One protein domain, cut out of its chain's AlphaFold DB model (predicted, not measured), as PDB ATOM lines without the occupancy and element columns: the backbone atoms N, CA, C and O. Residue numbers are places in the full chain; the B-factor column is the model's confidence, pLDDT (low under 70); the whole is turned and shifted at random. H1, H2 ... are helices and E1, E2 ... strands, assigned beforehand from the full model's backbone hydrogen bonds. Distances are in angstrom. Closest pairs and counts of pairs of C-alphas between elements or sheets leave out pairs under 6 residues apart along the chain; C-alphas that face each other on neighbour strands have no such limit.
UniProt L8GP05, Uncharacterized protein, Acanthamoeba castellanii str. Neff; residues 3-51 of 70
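What this domain is: This is residues 3 to 51 of the 70 residues of an uncharacterized protein of Acanthamoeba castellanii str. Neff (UniProt L8GP05). A small antiparallel sheet, E2, E1, E3 in order, has a short helix, H1, near one end, and a separate hairpin, E4 and E5, lies off toward the other. Between E2 and H1 the chain swings out in a wide loop, whose residues 16 to 21 stick out. The 49 printed residues, under half in named elements, run E1, E2, H1, E3, E4, E5: mixed class, loose, radius of gyration of the C-alphas 12.4 A, spans 31 by 25 by 19 A.

Where its parts are: Find C-alpha 3 at (-3.286, 16.213, -35.379), where E1, residues 3 to 5, begins, 6.7 A long. E2 is 11 to 13, 7.1 A; E3 32 to 35, 10.0 A; H1 26 to 30, 6.2 A; E4 41 to 44, 9.7 A. E5, 47 to 50, 9.8 A, ends at (-4.935, 5.186, -52.281).

How they stand to each other: Hairpin E1 and E2 is antiparallel, 162 degrees; look for N 3 and O 12, 2.8 A. E1 and E3 are antiparallel, 151 degrees, N 4 and O 33 2.9 A. E2, H1, E3 form a split strand-helix-strand unit, E1 between its strands, crossover right-handed. H1, its O i to N i+4 pair within hydrogen-bond range, only grazes the sheet. Hairpin E4 and E5, antiparallel at 154 degrees, N 42 and O 49 2.9 A, is apart from the sheet's strands and H1.

The domain as a whole: The C-alphas of Asp 7 and Pro 50, farthest apart, are 31.8 A apart. The printed part has no cut; E2 to H1 is a long link of 12 residues. No printed residue is under 70 in pLDDT.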
ATOM      1  N   PHE A   3      -3.234  15.604 -36.699       97.69
ATOM      2  CA  PHE A   3      -3.286  16.213 -35.379       97.69
ATOM      3  C   PHE A   3      -2.731  17.627 -35.456       97.69
ATOM      4  O   PHE A   3      -1.666  17.855 -36.028       97.69
ATOM      5  N   LYS A   4      -3.438  18.573 -34.844       98.12
ATOM      6  CA  LYS A   4      -3.018  19.967 -34.726       98.12
ATOM      7  C   LYS A   4      -3.142  20.409 -33.277       98.12
ATOM      8  O   LYS A   4      -4.227  20.304 -32.702       98.12
ATOM      9  N   HIS A   5      -2.053  20.905 -32.703       97.94
ATOM     10  CA  HIS A   5      -2.082  21.469 -31.361       97.94
ATOM     11  C   HIS A   5      -2.963  22.722 -31.360       97.94
ATOM     12  O   HIS A   5      -2.925  23.503 -32.313       97.94
ATOM     13  N   LYS A   6      -3.764  22.924 -30.311       96.00
ATOM     14  CA  LYS A   6      -4.703  24.056 -30.241       96.00
ATOM     15  C   LYS A   6      -3.991  25.408 -30.250       96.00
ATOM     16  O   LYS A   6      -4.302  26.251 -31.086       96.00
ATOM     17  N   ASP A   7      -2.983  25.547 -29.391       96.00
ATOM     18  CA  ASP A   7      -2.330  26.845 -29.153       96.00
ATOM     19  C   ASP A   7      -0.969  27.018 -29.836       96.00
ATOM     20  O   ASP A   7      -0.418  28.115 -29.873       96.00
ATOM     21  N   SER A   8      -0.407  25.947 -30.400       95.31
ATOM     22  CA  SER A   8       0.889  25.996 -31.073       95.31
ATOM     23  C   SER A   8       0.740  25.671 -32.552       95.31
ATOM     24  O   SER A   8      -0.273  25.144 -33.008       95.31
ATOM     25  N   LYS A   9       1.770  25.983 -33.341       94.94
ATOM     26  CA  LYS A   9       1.784  25.656 -34.773       94.94
ATOM     27  C   LYS A   9       2.119  24.184 -35.046       94.94
ATOM     28  O   LYS A   9       2.168  23.798 -36.213       94.94
ATOM     29  N   HIS A  10       2.333  23.376 -34.003       97.44
ATOM     30  CA  HIS A  10       2.696  21.973 -34.150       97.44
ATOM     31  C   HIS A  10       1.571  21.164 -34.785       97.44
ATOM     32  O   HIS A  10       0.398  21.248 -34.406       97.44
ATOM     33  N   GLN A  11       1.967  20.361 -35.763       97.00
ATOM     34  CA  GLN A  11       1.101  19.453 -36.489       97.00
ATOM     35  C   GLN A  11       1.846  18.146 -36.703       97.00
ATOM     36  O   GLN A  11       3.054  18.142 -36.926       97.00
ATOM     37  N   THR A  12       1.119  17.042 -36.631       95.56
ATOM     38  CA  THR A  12       1.657  15.714 -36.916       95.56
ATOM     39  C   THR A  12       0.592  14.854 -37.576       95.56
ATOM     40  O   THR A  12      -0.599  15.167 -37.530       95.56
ATOM     41  N   GLN A  13       1.011  13.776 -38.226       94.94
ATOM     42  CA  GLN A  13       0.119  12.827 -38.872       94.94
ATOM     43  C   GLN A  13       0.448  11.418 -38.398       94.94
ATOM     44  O   GLN A  13       1.608  11.025 -38.323       94.94
ATOM     45  N   VAL A  14      -0.595  10.647 -38.105       95.56
ATOM     46  CA  VAL A  14      -0.488   9.236 -37.726       95.56
ATOM     47  C   VAL A  14      -1.161   8.393 -38.799       95.56
ATOM     48  O   VAL A  14      -2.353   8.573 -39.081       95.56
ATOM     49  N   TYR A  15      -0.419   7.467 -39.399       96.19
ATOM     50  CA  TYR A  15      -0.989   6.485 -40.313       96.19
ATOM     51  C   TYR A  15      -1.816   5.459 -39.524       96.19
ATOM     52  O   TYR A  15      -1.342   4.879 -38.552       96.19
ATOM     53  N   LEU A  16      -3.085   5.278 -39.908       96.31
ATOM     54  CA  LEU A  16      -4.008   4.352 -39.245       96.31
ATOM     55  C   LEU A  16      -4.253   3.149 -40.149       96.31
ATOM     56  O   LEU A  16      -5.157   3.170 -40.992       96.31
ATOM     57  N   GLU A  17      -3.441   2.116 -39.959       95.56
ATOM     58  CA  GLU A  17      -3.539   0.855 -40.688       95.56
ATOM     59  C   GLU A  17      -4.901   0.163 -40.521       95.56
ATOM     60  O   GLU A  17      -5.693   0.421 -39.606       95.56
ATOM     61  N   ARG A  18      -5.205  -0.770 -41.430       96.19
ATOM     62  CA  ARG A  18      -6.422  -1.581 -41.324       96.19
ATOM     63  C   ARG A  18      -6.381  -2.401 -40.035       96.19
ATOM     64  O   ARG A  18      -5.460  -3.183 -39.832       96.19
ATOM     65  N   ARG A  19      -7.453  -2.303 -39.237       96.75
ATOM     66  CA  ARG A  19      -7.608  -2.991 -37.938       96.75
ATOM     67  C   ARG A  19      -6.634  -2.503 -36.855       96.75
ATOM     68  O   ARG A  19      -6.446  -3.202 -35.865       96.75
ATOM     69  N   SER A  20      -6.043  -1.318 -37.014       97.94
ATOM     70  CA  SER A  20      -5.252  -0.693 -35.955       97.94
ATOM     71  C   SER A  20      -6.145  -0.156 -34.829       97.94
ATOM     72  O   SER A  20      -7.303   0.215 -35.050       97.94
ATOM     73  N   LEU A  21      -5.577  -0.054 -33.628       97.50
ATOM     74  CA  LEU A  21      -6.178   0.618 -32.478       97.50
ATOM     75  C   LEU A  21      -5.488   1.968 -32.263       97.50
ATOM     76  O   LEU A  21      -4.265   2.051 -32.297       97.50
ATOM     77  N   LEU A  22      -6.275   3.016 -32.028       97.19
ATOM     78  CA  LEU A  22      -5.786   4.323 -31.595       97.19
ATOM     79  C   LEU A  22      -6.418   4.649 -30.241       97.19
ATOM     80  O   LEU A  22      -7.644   4.673 -30.131       97.19
ATOM     81  N   VAL A  23      -5.582   4.932 -29.245       97.12
ATOM     82  CA  VAL A  23      -6.005   5.433 -27.933       97.12
ATOM     83  C   VAL A  23      -5.660   6.915 -27.862       97.12
ATOM     84  O   VAL A  23      -4.517   7.297 -28.086       97.12
ATOM     85  N   LEU A  24      -6.663   7.751 -27.588       96.75
ATOM     86  CA  LEU A  24      -6.476   9.177 -27.335       96.75
ATOM     87  C   LEU A  24      -6.770   9.459 -25.866       96.75
ATOM     88  O   LEU A  24      -7.929   9.442 -25.448       96.75
ATOM     89  N   GLU A  25      -5.719   9.761 -25.117       95.69
ATOM     90  CA  GLU A  25      -5.750  10.130 -23.703       95.69
ATOM     91  C   GLU A  25      -4.814  11.315 -23.433       95.69
ATOM     92  O   GLU A  25      -4.045  11.709 -24.315       95.69
ATOM     93  N   GLY A  26      -4.920  11.914 -22.242       96.00
ATOM     94  CA  GLY A  26      -4.099  13.061 -21.840       96.00
ATOM     95  C   GLY A  26      -4.076  14.181 -22.886       96.00
ATOM     96  O   GLY A  26      -5.099  14.499 -23.503       96.00
ATOM     97  N   ASP A  27      -2.896  14.744 -23.124       95.69
ATOM     98  CA  ASP A  27      -2.705  15.881 -24.027       95.69
ATOM     99  C   ASP A  27      -3.215  15.587 -25.439       95.69
ATOM    100  O   ASP A  27      -3.925  16.404 -26.019       95.69
ATOM    101  N   ALA A  28      -2.968  14.390 -25.981       94.12
ATOM    102  CA  ALA A  28      -3.441  14.017 -27.318       94.12
ATOM    103  C   ALA A  28      -4.976  14.082 -27.451       94.12
ATOM    104  O   ALA A  28      -5.504  14.266 -28.551       94.12
ATOM    105  N   ARG A  29      -5.708  13.941 -26.337       95.38
ATOM    106  CA  ARG A  29      -7.170  14.046 -26.281       95.38
ATOM    107  C   ARG A  29      -7.669  15.463 -26.005       95.38
ATOM    108  O   ARG A  29      -8.761  15.803 -26.480       95.38
ATOM    109  N   TYR A  30      -6.946  16.233 -25.198       96.12
ATOM    110  CA  TYR A  30      -7.410  17.524 -24.685       96.12
ATOM    111  C   TYR A  30      -6.733  18.724 -25.344       96.12
ATOM    112  O   TYR A  30      -7.439  19.666 -25.687       96.12
ATOM    113  N   GLU A  31      -5.439  18.666 -25.637       97.88
ATOM    114  CA  GLU A  31      -4.651  19.781 -26.190       97.88
ATOM    115  C   GLU A  31      -4.538  19.753 -27.720       97.88
ATOM    116  O   GLU A  31      -4.163  20.741 -28.360       97.88
ATOM    117  N   TRP A  32      -4.924  18.636 -28.341       98.00
ATOM    118  CA  TRP A  32      -4.837  18.440 -29.786       98.00
ATOM    119  C   TRP A  32      -6.211  18.255 -30.429       98.00
ATOM    120  O   TRP A  32      -7.084  17.535 -29.941       98.00
ATOM    121  N   MET A  33      -6.397  18.893 -31.580       97.75
ATOM    122  CA  MET A  33      -7.491  18.591 -32.495       97.75
ATOM    123  C   MET A  33      -7.058  17.462 -33.424       97.75
ATOM    124  O   MET A  33      -5.937  17.487 -33.927       97.75
ATOM    125  N   HIS A  34      -7.952  16.514 -33.700       97.62
ATOM    126  CA  HIS A  34      -7.704  15.429 -34.644       97.62
ATOM    127  C   HIS A  34      -8.738  15.433 -35.771       97.62
ATOM    128  O   HIS A  34      -9.921  15.683 -35.542       97.62
ATOM    129  N   ALA A  35      -8.298  15.138 -36.991       97.06
ATOM    130  CA  ALA A  35      -9.159  15.100 -38.165       97.06
ATOM    131  C   ALA A  35      -8.730  14.024 -39.167       97.06
ATOM    132  O   ALA A  35      -7.578  13.588 -39.226       97.06
ATOM    133  N   VAL A  36      -9.675  13.609 -40.009       96.62
ATOM    134  CA  VAL A  36      -9.387  12.847 -41.225       96.62
ATOM    135  C   VAL A  36      -9.534  13.814 -42.395       96.62
ATOM    136  O   VAL A  36     -10.650  14.194 -42.739       96.62
ATOM    137  N   ALA A  37      -8.419  14.252 -42.984       95.62
ATOM    138  CA  ALA A  37      -8.452  15.186 -44.110       95.62
ATOM    139  C   ALA A  37      -9.222  14.613 -45.305       95.62
ATOM    140  O   ALA A  37      -9.182  13.411 -45.547       95.62
ATOM    141  N   ARG A  38      -9.875  15.459 -46.102       96.00
ATOM    142  CA  ARG A  38     -10.551  15.046 -47.339       96.00
ATOM    143  C   ARG A  38      -9.541  14.981 -48.493       96.00
ATOM    144  O   ARG A  38      -9.304  15.982 -49.154       96.00
ATOM    145  N   ARG A  39      -8.949  13.807 -48.718       95.19
ATOM    146  CA  ARG A  39      -8.017  13.511 -49.824       95.19
ATOM    147  C   ARG A  39      -8.226  12.086 -50.341       95.19
ATOM    148  O   ARG A  39      -8.814  11.278 -49.621       95.19
ATOM    149  N   ALA A  40      -7.796  11.810 -51.572       97.19
ATOM    150  CA  ALA A  40      -7.970  10.512 -52.236       97.19
ATOM    151  C   ALA A  40      -6.858   9.504 -51.903       97.19
ATOM    152  O   ALA A  40      -7.070   8.303 -52.015       97.19
ATOM    153  N   GLU A  41      -5.702   9.979 -51.449       96.88
ATOM    154  CA  GLU A  41      -4.518   9.173 -51.158       96.88
ATOM    155  C   GLU A  41      -3.761   9.742 -49.952       96.88
ATOM    156  O   GLU A  41      -3.928  10.911 -49.589       96.88
ATOM    157  N   ASP A  42      -2.973   8.895 -49.299       95.44
ATOM    158  CA  ASP A  42      -2.046   9.261 -48.233       95.44
ATOM    159  C   ASP A  42      -0.611   8.940 -48.665       95.44
ATOM    160  O   ASP A  42      -0.371   7.921 -49.309       95.44
ATOM    161  N   VAL A  43       0.342   9.783 -48.265       95.00
ATOM    162  CA  VAL A  43       1.777   9.492 -48.379       95.00
ATOM    163  C   VAL A  43       2.254   8.971 -47.027       95.00
ATOM    164  O   VAL A  43       2.097   9.646 -46.009       95.00
ATOM    165  N   VAL A  44       2.794   7.755 -47.005       94.00
ATOM    166  CA  VAL A  44       3.275   7.073 -45.799       94.00
ATOM    167  C   VAL A  44       4.713   6.633 -46.050       94.00
ATOM    168  O   VAL A  44       4.958   5.689 -46.801       94.00
ATOM    169  N   GLY A  45       5.669   7.350 -45.452       92.06
ATOM    170  CA  GLY A  45       7.072   7.246 -45.857       92.06
ATOM    171  C   GLY A  45       7.211   7.608 -47.336       92.06
ATOM    172  O   GLY A  45       6.681   8.628 -47.766       92.06
ATOM    173  N   ASP A  46       7.831   6.724 -48.116       95.94
ATOM    174  CA  ASP A  46       7.988   6.884 -49.569       95.94
ATOM    175  C   ASP A  46       6.860   6.222 -50.382       95.94
ATOM    176  O   ASP A  46       6.930   6.130 -51.607       95.94
ATOM    177  N   THR A  47       5.810   5.725 -49.716       96.75
ATOM    178  CA  THR A  47       4.708   5.006 -50.372       96.75
ATOM    179  C   THR A  47       3.466   5.876 -50.500       96.75
ATOM    180  O   THR A  47       2.985   6.442 -49.518       96.75
ATOM    181  N   VAL A  48       2.885   5.912 -51.699       97.12
ATOM    182  CA  VAL A  48       1.554   6.481 -51.934       97.12
ATOM    183  C   VAL A  48       0.506   5.384 -51.778       97.12
ATOM    184  O   VAL A  48       0.566   4.352 -52.446       97.12
ATOM    185  N   ILE A  49      -0.461   5.601 -50.889       96.19
ATOM    186  CA  ILE A  49      -1.521   4.642 -50.576       96.19
ATOM    187  C   ILE A  49      -2.878   5.257 -50.946       96.19
ATOM    188  O   ILE A  49      -3.307   6.216 -50.295       96.19
ATOM    189  N   PRO A  50      -3.600   4.712 -51.943       97.19
ATOM    190  CA  PRO A  50      -4.935   5.186 -52.281       97.19
ATOM    191  C   PRO A  50      -5.929   4.845 -51.167       97.19
ATOM    192  O   PRO A  50      -5.902   3.760 -50.578       97.19
ATOM    193  N   ARG A  51      -6.850   5.765 -50.878       96.69
ATOM    194  CA  ARG A  51      -7.903   5.551 -49.886       96.69
ATOM    195  C   ARG A  51      -9.072   4.788 -50.487       96.69
ATOM    196  O   ARG A  51      -9.598   5.142 -51.536       96.69
TER     197      ARG A  51